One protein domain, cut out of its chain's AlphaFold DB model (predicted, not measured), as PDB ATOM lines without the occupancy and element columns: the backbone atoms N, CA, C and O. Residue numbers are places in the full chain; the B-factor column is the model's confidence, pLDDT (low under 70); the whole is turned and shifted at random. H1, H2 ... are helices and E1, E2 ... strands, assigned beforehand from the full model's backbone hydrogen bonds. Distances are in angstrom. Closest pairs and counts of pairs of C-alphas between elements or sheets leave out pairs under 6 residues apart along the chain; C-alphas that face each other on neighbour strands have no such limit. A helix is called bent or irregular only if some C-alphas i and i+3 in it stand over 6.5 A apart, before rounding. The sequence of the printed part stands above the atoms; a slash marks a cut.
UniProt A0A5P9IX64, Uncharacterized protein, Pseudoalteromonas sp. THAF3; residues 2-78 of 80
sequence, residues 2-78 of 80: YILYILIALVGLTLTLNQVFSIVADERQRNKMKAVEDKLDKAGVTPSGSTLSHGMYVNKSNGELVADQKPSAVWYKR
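Overview. This is residues 2 to 78 of the 80 residues of an uncharacterized protein of Pseudoalteromonas sp. THAF3 (UniProt A0A5P9IX64). One long, straight helix, H1, makes the longest axis, and from its last residue the chain folds back through a loose link to a small two-strand hairpin, E1 and E2, with the one short helix H2 between hairpin and H1. Residues 2 to 25 of H1 stick out free as a long arm. The 77 printed residues hold two named helices and two named strands in the order H1, E1, E2, H2; the sheet, E1 - E2, is antiparallel and the class is mostly helix. The whole is extended, with a radius of gyration of the C-alphas of 18.7 A, and flat, spanning 63 by 32 by 11 A.

Arrangement. H1, residues 2 to 42, is not bent, and every O i to N i+4 pair in it is within hydrogen-bond range. E1, residues 56 to 58, and E2, residues 65 to 67, form a hairpin, antiparallel at 142 degrees between directions. N 57 and O 66 are within hydrogen-bond range at 3.0 A, N 66 and O 57 at 2.9 A. H2, residues 73 to 76, is too short for an O i to N i+4 pair; its one O i to N i+3 pair is within range. H1, with residues 29 to 33 alone, and H2 only just touch, with 3 pairs of C-alphas within 8 A, the closest those of Met 33 and Tyr 76, 6.8 A. The closest C-alphas of E1 and H2 are those of Tyr 57 and Val 74, 7.5 A. H1 and E2 are apart.

Along the chain. H1 runs 59.9 A from C-alpha 2 at (-43.006, -56.182, -22.339) to C-alpha 42 at (-37.563, -11.352, 16.968). E1 and E2 are each 6.8 A long. H2 spans 5.3 A and ends at C-alpha 76, (-39.505, -30.231, 14.226).

Size, cuts and confidence. The C-alphas farthest apart are those of Tyr 2 and Gly 44, 63.3 A. The printed part has no cut. The link H1 to E1, residues 43 to 55, is long. Mean pLDDT of the printed part is 72.3; residues 45 to 59 and 65 to 78 are under 70.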
ATOM      1  N   TYR A   2     -42.623 -57.598 -22.524       82.50
ATOM      2  CA  TYR A   2     -43.006 -56.182 -22.339       82.50
ATOM      3  C   TYR A   2     -43.774 -55.871 -21.044       82.50
ATOM      4  O   TYR A   2     -43.463 -54.895 -20.372       82.50
ATOM      5  N   ILE A   3     -44.709 -56.737 -20.640       87.19
ATOM      6  CA  ILE A   3     -45.488 -56.564 -19.400       87.19
ATOM      7  C   ILE A   3     -44.582 -56.540 -18.156       87.19
ATOM      8  O   ILE A   3     -44.809 -55.761 -17.236       87.19
ATOM      9  N   LEU A   4     -43.517 -57.347 -18.149       87.69
ATOM     10  CA  LEU A   4     -42.581 -57.417 -17.027       87.69
ATOM     11  C   LEU A   4     -41.768 -56.118 -16.896       87.69
ATOM     12  O   LEU A   4     -41.603 -55.602 -15.795       87.69
ATOM     13  N   TYR A   5     -41.313 -55.553 -18.021       91.00
ATOM     14  CA  TYR A   5     -40.605 -54.270 -18.039       91.00
ATOM     15  C   TYR A   5     -41.493 -53.111 -17.581       91.00
ATOM     16  O   TYR A   5     -41.030 -52.248 -16.838       91.00
ATOM     17  N   ILE A   6     -42.773 -53.119 -17.967       91.44
ATOM     18  CA  ILE A   6     -43.749 -52.114 -17.524       91.44
ATOM     19  C   ILE A   6     -43.920 -52.171 -16.001       91.44
ATOM     20  O   ILE A   6     -43.887 -51.128 -15.355       91.44
ATOM     21  N   LEU A   7     -44.039 -53.366 -15.416       89.75
ATOM     22  CA  LEU A   7     -44.168 -53.528 -13.963       89.75
ATOM     23  C   LEU A   7     -42.925 -53.043 -13.208       89.75
ATOM     24  O   LEU A   7     -43.055 -52.318 -12.223       89.75
ATOM     25  N   ILE A   8     -41.724 -53.382 -13.686       92.44
ATOM     26  CA  ILE A   8     -40.466 -52.924 -13.072       92.44
ATOM     27  C   ILE A   8     -40.352 -51.396 -13.147       92.44
ATOM     28  O   ILE A   8     -39.991 -50.761 -12.156       92.44
ATOM     29  N   ALA A   9     -40.709 -50.791 -14.283       91.38
ATOM     30  CA  ALA A   9     -40.712 -49.339 -14.441       91.38
ATOM     31  C   ALA A   9     -41.702 -48.654 -13.482       91.38
ATOM     32  O   ALA A   9     -41.372 -47.631 -12.887       91.38
ATOM     33  N   LEU A  10     -42.884 -49.242 -13.272       92.81
ATOM     34  CA  LEU A  10     -43.900 -48.736 -12.343       92.81
ATOM     35  C   LEU A  10     -43.420 -48.781 -10.884       92.81
ATOM     36  O   LEU A  10     -43.587 -47.818 -10.133       92.81
ATOM     37  N   VAL A  11     -42.763 -49.873 -10.486       92.94
ATOM     38  CA  VAL A  11     -42.165 -49.998  -9.149       92.94
ATOM     39  C   VAL A  11     -41.008 -49.008  -8.975       92.94
ATOM     40  O   VAL A  11     -40.944 -48.305  -7.970       92.94
ATOM     41  N   GLY A  12     -40.130 -48.871  -9.971       90.75
ATOM     42  CA  GLY A  12     -39.047 -47.884  -9.936       90.75
ATOM     43  C   GLY A  12     -39.561 -46.443  -9.831       90.75
ATOM     44  O   GLY A  12     -39.045 -45.647  -9.042       90.75
ATOM     45  N   LEU A  13     -40.625 -46.112 -10.565       93.12
ATOM     46  CA  LEU A  13     -41.252 -44.791 -10.532       93.12
ATOM     47  C   LEU A  13     -41.876 -44.482  -9.165       93.12
ATOM     48  O   LEU A  13     -41.709 -43.387  -8.639       93.12
ATOM     49  N   THR A  14     -42.572 -45.444  -8.560       91.12
ATOM     50  CA  THR A  14     -43.194 -45.234  -7.240       91.12
ATOM     51  C   THR A  14     -42.151 -45.049  -6.138       91.12
ATOM     52  O   THR A  14     -42.301 -44.154  -5.306       91.12
ATOM     53  N   LEU A  15     -41.060 -45.822  -6.159       90.94
ATOM     54  CA  LEU A  15     -39.957 -45.673  -5.204       90.94
ATOM     55  C   LEU A  15     -39.260 -44.313  -5.330       90.94
ATOM     56  O   LEU A  15     -39.025 -43.647  -4.322       90.94
ATOM     57  N   THR A  16     -38.962 -43.886  -6.559       88.81
ATOM     58  CA  THR A  16     -38.308 -42.593  -6.816       88.81
ATOM     59  C   THR A  16     -39.204 -41.418  -6.439       88.81
ATOM     60  O   THR A  16     -38.751 -40.514  -5.739       88.81
ATOM     61  N   LEU A  17     -40.491 -41.454  -6.800       89.25
ATOM     62  CA  LEU A  17     -41.457 -40.435  -6.382       89.25
ATOM     63  C   LEU A  17     -41.546 -40.337  -4.860       89.25
ATOM     64  O   LEU A  17     -41.514 -39.233  -4.325       89.25
ATOM     65  N   ASN A  18     -41.610 -41.466  -4.152       88.31
ATOM     66  CA  ASN A  18     -41.693 -41.462  -2.694       88.31
ATOM     67  C   ASN A  18     -40.455 -40.817  -2.043       88.31
ATOM     68  O   ASN A  18     -40.587 -40.024  -1.113       88.31
ATOM     69  N   GLN A  19     -39.256 -41.090  -2.568       84.12
ATOM     70  CA  GLN A  19     -38.028 -40.439  -2.098       84.12
ATOM     71  C   GLN A  19     -38.054 -38.927  -2.343       84.12
ATOM     72  O   GLN A  19     -37.765 -38.154  -1.432       84.12
ATOM     73  N   VAL A  20     -38.453 -38.494  -3.543       85.88
ATOM     74  CA  VAL A  20     -38.558 -37.067  -3.880       85.88
ATOM     75  C   VAL A  20     -39.581 -36.368  -2.984       85.88
ATOM     76  O   VAL A  20     -39.279 -35.319  -2.419       85.88
ATOM     77  N   PHE A  21     -40.764 -36.956  -2.790       81.00
ATOM     78  CA  PHE A  21     -41.779 -36.405  -1.893       81.00
ATOM     79  C   PHE A  21     -41.284 -36.302  -0.451       81.00
ATOM     80  O   PHE A  21     -41.544 -35.286   0.192       81.00
ATOM     81  N   SER A  22     -40.546 -37.299   0.045       74.81
ATOM     82  CA  SER A  22     -39.947 -37.251   1.384       74.81
ATOM     83  C   SER A  22     -38.963 -36.089   1.518       74.81
ATOM     84  O   SER A  22     -39.045 -35.333   2.481       74.81
ATOM     85  N   ILE A  23     -38.081 -35.897   0.531       77.94
ATOM     86  CA  ILE A  23     -37.087 -34.812   0.542       77.94
ATOM     87  C   ILE A  23     -37.780 -33.444   0.515       77.94
ATOM     88  O   ILE A  23     -37.465 -32.570   1.321       77.94
ATOM     89  N   VAL A  24     -38.765 -33.266  -0.370       79.94
ATOM     90  CA  VAL A  24     -39.514 -32.004  -0.489       79.94
ATOM     91  C   VAL A  24     -40.326 -31.717   0.777       79.94
ATOM     92  O   VAL A  24     -40.412 -30.567   1.216       79.94
ATOM     93  N   ALA A  25     -40.928 -32.742   1.384       73.94
ATOM     94  CA  ALA A  25     -41.657 -32.602   2.639       73.94
ATOM     95  C   ALA A  25     -40.729 -32.158   3.780       73.94
ATOM     96  O   ALA A  25     -41.063 -31.203   4.490       73.94
ATOM     97  N   ASP A  26     -39.552 -32.777   3.895       75.75
ATOM     98  CA  ASP A  26     -38.532 -32.420   4.884       75.75
ATOM     99  C   ASP A  26     -38.037 -30.982   4.692       75.75
ATOM    100  O   ASP A  26     -37.920 -30.221   5.655       75.75
ATOM    101  N   GLU A  27     -37.790 -30.565   3.451       77.88
ATOM    102  CA  GLU A  27     -37.344 -29.206   3.141       77.88
ATOM    103  C   GLU A  27     -38.421 -28.161   3.462       77.88
ATOM    104  O   GLU A  27     -38.153 -27.137   4.102       77.88
ATOM    105  N   ARG A  28     -39.682 -28.445   3.115       80.38
ATOM    106  CA  ARG A  28     -40.814 -27.579   3.471       80.38
ATOM    107  C   ARG A  28     -40.969 -27.452   4.985       80.38
ATOM    108  O   ARG A  28     -41.280 -26.365   5.478       80.38
ATOM    109  N   GLN A  29     -40.765 -28.540   5.722       71.12
ATOM    110  CA  GLN A  29     -40.833 -28.550   7.180       71.12
ATOM    111  C   GLN A  29     -39.689 -27.737   7.803       71.12
ATOM    112  O   GLN A  29     -39.946 -26.915   8.686       71.12
ATOM    113  N   ARG A  30     -38.463 -27.862   7.276       70.50
ATOM    114  CA  ARG A  30     -37.305 -27.034   7.667       70.50
ATOM    115  C   ARG A  30     -37.563 -25.544   7.460       70.50
ATOM    116  O   ARG A  30     -37.279 -24.747   8.348       70.50
ATOM    117  N   ASN A  31     -38.147 -25.162   6.325       78.19
ATOM    118  CA  ASN A  31     -38.439 -23.757   6.026       78.19
ATOM    119  C   ASN A  31     -39.493 -23.161   6.967       78.19
ATOM    120  O   ASN A  31     -39.325 -22.041   7.448       78.19
ATOM    121  N   LYS A  32     -40.555 -23.913   7.289       75.88
ATOM    122  CA  LYS A  32     -41.541 -23.489   8.299       75.88
ATOM    123  C   LYS A  32     -40.896 -23.287   9.667       75.88
ATOM    124  O   LYS A  32     -41.211 -22.317  10.346       75.88
ATOM    125  N   MET A  33     -39.992 -24.180  10.052       71.31
ATOM    126  CA  MET A  33     -39.311 -24.117  11.340       71.31
ATOM    127  C   MET A  33     -38.354 -22.923  11.429       71.31
ATOM    128  O   MET A  33     -38.424 -22.206  12.422       71.31
ATOM    129  N   LYS A  34     -37.560 -22.633  10.389       71.88
ATOM    130  CA  LYS A  34     -36.757 -21.397  10.335       71.88
ATOM    131  C   LYS A  34     -37.624 -20.153  10.519       71.88
ATOM    132  O   LYS A  34     -37.295 -19.286  11.312       71.88
ATOM    133  N   ALA A  35     -38.789 -20.109   9.872       79.44
ATOM    134  CA  ALA A  35     -39.705 -18.981  10.018       79.44
ATOM    135  C   ALA A  35     -40.280 -18.831  11.443       79.44
ATOM    136  O   ALA A  35     -40.586 -17.716  11.860       79.44
ATOM    137  N   VAL A  36     -40.466 -19.929  12.184       75.19
ATOM    138  CA  VAL A  36     -40.904 -19.893  13.592       75.19
ATOM    139  C   VAL A  36     -39.746 -19.508  14.512       75.19
ATOM    140  O   VAL A  36     -39.936 -18.680  15.398       75.19
ATOM    141  N   GLU A  37     -38.551 -20.049  14.280       72.31
ATOM    142  CA  GLU A  37     -37.328 -19.679  14.999       72.31
ATOM    143  C   GLU A  37     -37.034 -18.181  14.855       72.31
ATOM    144  O   GLU A  37     -36.897 -17.498  15.865       72.31
ATOM    145  N   ASP A  38     -37.097 -17.645  13.633       76.25
ATOM    146  CA  ASP A  38     -36.940 -16.212  13.356       76.25
ATOM    147  C   ASP A  38     -37.996 -15.355  14.073       76.25
ATOM    148  O   ASP A  38     -37.723 -14.225  14.473       76.25
ATOM    149  N   LYS A  39     -39.233 -15.853  14.219       77.75
ATOM    150  CA  LYS A  39     -40.298 -15.140  14.950       77.75
ATOM    151  C   LYS A  39     -40.030 -15.100  16.451       77.75
ATOM    152  O   LYS A  39     -40.272 -14.067  17.067       77.75
ATOM    153  N   LEU A  40     -39.576 -16.214  17.023       73.06
ATOM    154  CA  LEU A  40     -39.232 -16.303  18.441       73.06
ATOM    155  C   LEU A  40     -38.034 -15.407  18.756       73.06
ATOM    156  O   LEU A  40     -38.106 -14.608  19.687       73.06
ATOM    157  N   ASP A  41     -37.000 -15.453  17.918       74.19
ATOM    158  CA  ASP A  41     -35.810 -14.617  18.072       74.19
ATOM    159  C   ASP A  41     -36.158 -13.121  18.004       74.19
ATOM    160  O   ASP A  41     -35.790 -12.345  18.887       74.19
ATOM    161  N   LYS A  42     -37.012 -12.720  17.048       78.75
ATOM    162  CA  LYS A  42     -37.563 -11.352  16.968       78.75
ATOM    163  C   LYS A  42     -38.380 -10.936  18.190       78.75
ATOM    164  O   LYS A  42     -38.457  -9.747  18.482       78.75
ATOM    165  N   ALA A  43     -39.000 -11.882  18.890       80.25
ATOM    166  CA  ALA A  43     -39.716 -11.623  20.137       80.25
ATOM    167  C   ALA A  43     -38.777 -11.534  21.358       80.25
ATOM    168  O   ALA A  43     -39.256 -11.424  22.484       80.25
ATOM    169  N   GLY A  44     -37.455 -11.604  21.157       72.38
ATOM    170  CA  GLY A  44     -36.464 -11.676  22.232       72.38
ATOM    171  C   GLY A  44     -36.441 -13.034  22.938       72.38
ATOM    172  O   GLY A  44     -35.798 -13.184  23.975       72.38
ATOM    173  N   VAL A  45     -37.146 -14.029  22.393       66.31
ATOM    174  CA  VAL A  45     -37.150 -15.404  22.881       66.31
ATOM    175  C   VAL A  45     -36.128 -16.162  22.059       66.31
ATOM    176  O   VAL A  45     -36.456 -16.712  21.015       66.31
ATOM    177  N   THR A  46     -34.881 -16.215  22.517       58.03
ATOM    178  CA  THR A  46     -33.891 -17.083  21.884       58.03
ATOM    179  C   THR A  46     -34.298 -18.532  22.147       58.03
ATOM    180  O   THR A  46     -34.291 -18.964  23.305       58.03
ATOM    181  N   PRO A  47     -34.620 -19.344  21.122       56.47
ATOM    182  CA  PRO A  47     -34.799 -20.775  21.307       56.47
ATOM    183  C   PRO A  47     -33.415 -21.438  21.434       56.47
ATOM    184  O   PRO A  47     -33.059 -22.338  20.670       56.47
ATOM    185  N   SER A  48     -32.595 -20.962  22.372       44.62
ATOM    186  CA  SER A  48     -31.333 -21.565  22.783       44.62
ATOM    187  C   SER A  48     -31.643 -22.706  23.740       44.62
ATOM    188  O   SER A  48     -32.402 -22.549  24.695       44.62
ATOM    189  N   GLY A  49     -31.101 -23.882  23.435       47.91
ATOM    190  CA  GLY A  49     -31.427 -25.116  24.130       47.91
ATOM    191  C   GLY A  49     -31.229 -25.031  25.641       47.91
ATOM    192  O   GLY A  49     -30.111 -24.899  26.117       47.91
ATOM    193  N   SER A  50     -32.328 -25.180  26.377       41.62
ATOM    194  CA  SER A  50     -32.357 -25.824  27.696       41.62
ATOM    195  C   SER A  50     -33.777 -26.213  28.135       41.62
ATOM    196  O   SER A  50     -33.932 -27.050  29.013       41.62
ATOM    197  N   THR A  51     -34.832 -25.717  27.483       43.53
ATOM    198  CA  THR A  51     -36.223 -26.084  27.834       43.53
ATOM    199  C   THR A  51     -37.038 -26.646  26.668       43.53
ATOM    200  O   THR A  51     -37.864 -27.525  26.883       43.53
ATOM    201  N   LEU A  52     -36.759 -26.245  25.420       43.94
ATOM    202  CA  LEU A  52     -37.430 -26.779  24.216       43.94
ATOM    203  C   LEU A  52     -36.705 -27.986  23.577       43.94
ATOM    204  O   LEU A  52     -37.313 -28.767  22.843       43.94
ATOM    205  N   SER A  53     -35.415 -28.163  23.882       47.00
ATOM    206  CA  SER A  53     -34.502 -29.111  23.214       47.00
ATOM    207  C   SER A  53     -34.115 -30.336  24.052       47.00
ATOM    208  O   SER A  53     -33.294 -31.131  23.612       47.00
ATOM    209  N   HIS A  54     -34.685 -30.531  25.244       51.88
ATOM    210  CA  HIS A  54     -34.463 -31.755  26.028       51.88
ATOM    211  C   HIS A  54     -35.398 -32.865  25.547       51.88
ATOM    212  O   HIS A  54     -36.309 -33.317  26.235       51.88
ATOM    213  N   GLY A  55     -35.256 -33.240  24.282       54.88
ATOM    214  CA  GLY A  55     -35.806 -34.488  23.783       54.88
ATOM    215  C   GLY A  55     -34.773 -35.578  23.916       54.88
ATOM    216  O   GLY A  55     -33.603 -35.361  23.641       54.88
ATOM    217  N   MET A  56     -35.205 -36.756  24.329       61.09
ATOM    218  CA  MET A  56     -34.471 -37.978  24.052       61.09
ATOM    219  C   MET A  56     -35.336 -38.755  23.076       61.09
ATOM    220  O   MET A  56     -36.549 -38.865  23.280       61.09
ATOM    221  N   TYR A  57     -34.747 -39.233  21.989       66.56
ATOM    222  CA  TYR A  57     -35.431 -40.143  21.082       66.56
ATOM    223  C   TYR A  57     -34.701 -41.479  21.082       66.56
ATOM    224  O   TYR A  57     -33.485 -41.544  21.255       66.56
ATOM    225  N   VAL A  58     -35.464 -42.556  20.913       66.31
ATOM    226  CA  VAL A  58     -34.893 -43.889  20.739       66.31
ATOM    227  C   VAL A  58     -34.474 -44.014  19.283       66.31
ATOM    228  O   VAL A  58     -35.312 -43.952  18.374       66.31
ATOM    229  N   ASN A  59     -33.179 -44.178  19.048       69.56
ATOM    230  CA  ASN A  59     -32.664 -44.513  17.735       69.56
ATOM    231  C   ASN A  59     -33.151 -45.924  17.379       69.56
ATOM    232  O   ASN A  59     -32.749 -46.915  17.980       69.56
ATOM    233  N   LYS A  60     -34.041 -46.028  16.389       71.00
ATOM    234  CA  LYS A  60     -34.671 -47.302  15.995       71.00
ATOM    235  C   LYS A  60     -33.688 -48.330  15.422       71.00
ATOM    236  O   LYS A  60     -34.053 -49.489  15.280       71.00
ATOM    237  N   SER A  61     -32.476 -47.898  15.083       72.38
ATOM    238  CA  SER A  61     -31.435 -48.722  14.465       72.38
ATOM    239  C   SER A  61     -30.649 -49.524  15.502       72.38
ATOM    240  O   SER A  61     -30.292 -50.668  15.249       72.38
ATOM    241  N   ASN A  62     -30.373 -48.919  16.660       82.88
ATOM    242  CA  ASN A  62     -29.527 -49.498  17.708       82.88
ATOM    243  C   ASN A  62     -30.200 -49.532  19.094       82.88
ATOM    244  O   ASN A  62     -29.627 -50.063  20.038       82.88
ATOM    245  N   GLY A  63     -31.415 -48.993  19.225       75.94
ATOM    246  CA  GLY A  63     -32.171 -48.942  20.476       75.94
ATOM    247  C   GLY A  63     -31.653 -47.920  21.489       75.94
ATOM    248  O   GLY A  63     -32.189 -47.840  22.593       75.94
ATOM    249  N   GLU A  64     -30.639 -47.127  21.143       75.62
ATOM    250  CA  GLU A  64     -30.024 -46.191  22.077       75.62
ATOM    251  C   GLU A  64     -30.865 -44.927  22.241       75.62
ATOM    252  O   GLU A  64     -31.480 -44.419  21.300       75.62
ATOM    253  N   LEU A  65     -30.861 -44.394  23.461       66.06
ATOM    254  CA  LEU A  65     -31.426 -43.087  23.751       66.06
ATOM    255  C   LEU A  65     -30.428 -42.008  23.341       66.06
ATOM    256  O   LEU A  65     -29.385 -41.841  23.969       66.06
ATOM    257  N   VAL A  66     -30.770 -41.257  22.300       67.81
ATOM    258  CA  VAL A  66     -29.930 -40.184  21.771       67.81
ATOM    259  C   VAL A  66     -30.553 -38.844  22.136       67.81
ATOM    260  O   VAL A  66     -31.770 -38.652  22.029       67.81
ATOM    261  N   ALA A  67     -29.710 -37.909  22.578       65.50
ATOM    262  CA  ALA A  67     -30.121 -36.530  22.784       65.50
ATOM    263  C   ALA A  67     -30.624 -35.945  21.457       65.50
ATOM    264  O   ALA A  67     -29.950 -36.012  20.427       65.50
ATOM    265  N   ASP A  68     -31.821 -35.376  21.488       61.69
ATOM    266  CA  ASP A  68     -32.460 -34.713  20.362       61.69
ATOM    267  C   ASP A  68     -31.765 -33.366  20.105       61.69
ATOM    268  O   ASP A  68     -32.182 -32.309  20.579       61.69
ATOM    269  N   GLN A  69     -30.626 -33.418  19.415       59.94
ATOM    270  CA  GLN A  69     -29.893 -32.224  19.012       59.94
ATOM    271  C   GLN A  69     -30.597 -31.571  17.816       59.94
ATOM    272  O   GLN A  69     -31.012 -32.248  16.870       59.94
ATOM    273  N   LYS A  70     -30.712 -30.233  17.825       57.41
ATOM    274  CA  LYS A  70     -31.099 -29.502  16.610       57.41
ATOM    275  C   LYS A  70     -30.116 -29.880  15.482       57.41
ATOM    276  O   LYS A  70     -28.915 -29.867  15.743       57.41
ATOM    277  N   PRO A  71     -30.559 -30.121  14.235       59.03
ATOM    278  CA  PRO A  71     -31.937 -30.154  13.748       59.03
ATOM    279  C   PRO A  71     -32.417 -31.595  13.450       59.03
ATOM    280  O   PRO A  71     -32.194 -32.111  12.351       59.03
ATOM    281  N   SER A  72     -33.112 -32.241  14.395       59.44
ATOM    282  CA  SER A  72     -33.729 -33.563  14.189       59.44
ATOM    283  C   SER A  72     -35.211 -33.491  13.777       59.44
ATOM    284  O   SER A  72     -35.898 -32.489  13.987       59.44
ATOM    285  N   ALA A  73     -35.733 -34.602  13.240       57.84
ATOM    286  CA  ALA A  73     -37.147 -34.759  12.898       57.84
ATOM    287  C   ALA A  73     -38.105 -34.618  14.098       57.84
ATOM    288  O   ALA A  73     -39.225 -34.123  13.954       57.84
ATOM    289  N   VAL A  74     -37.673 -35.057  15.284       59.97
ATOM    290  CA  VAL A  74     -38.465 -34.992  16.524       59.97
ATOM    291  C   VAL A  74     -38.524 -33.559  17.034       59.97
ATOM    292  O   VAL A  74     -39.589 -33.096  17.445       59.97
ATOM    293  N   TRP A  75     -37.421 -32.831  16.898       58.25
ATOM    294  CA  TRP A  75     -37.357 -31.420  17.224       58.25
ATOM    295  C   TRP A  75     -38.328 -30.585  16.362       58.25
ATOM    296  O   TRP A  75     -39.020 -29.715  16.889       58.25
ATOM    297  N   TYR A  76     -38.516 -30.919  15.075       57.41
ATOM    298  CA  TYR A  76     -39.505 -30.231  14.226       57.41
ATOM    299  C   TYR A  76     -40.962 -30.418  14.662       57.41
ATOM    300  O   TYR A  76     -41.774 -29.528  14.426       57.41
ATOM    301  N   LYS A  77     -41.317 -31.555  15.276       59.03
ATOM    302  CA  LYS A  77     -42.682 -31.783  15.785       59.03
ATOM    303  C   LYS A  77     -43.002 -30.965  17.036       59.03
ATOM    304  O   LYS A  77     -44.157 -30.917  17.422       59.03
ATOM    305  N   ARG A  78     -41.995 -30.379  17.690       61.25
ATOM    306  CA  ARG A  78     -42.169 -29.587  18.919       61.25
ATOM    307  C   ARG A  78     -42.362 -28.095  18.655       61.25
ATOM    308  O   ARG A  78     -42.792 -27.383  19.550       61.25
TER     309      ARG A  78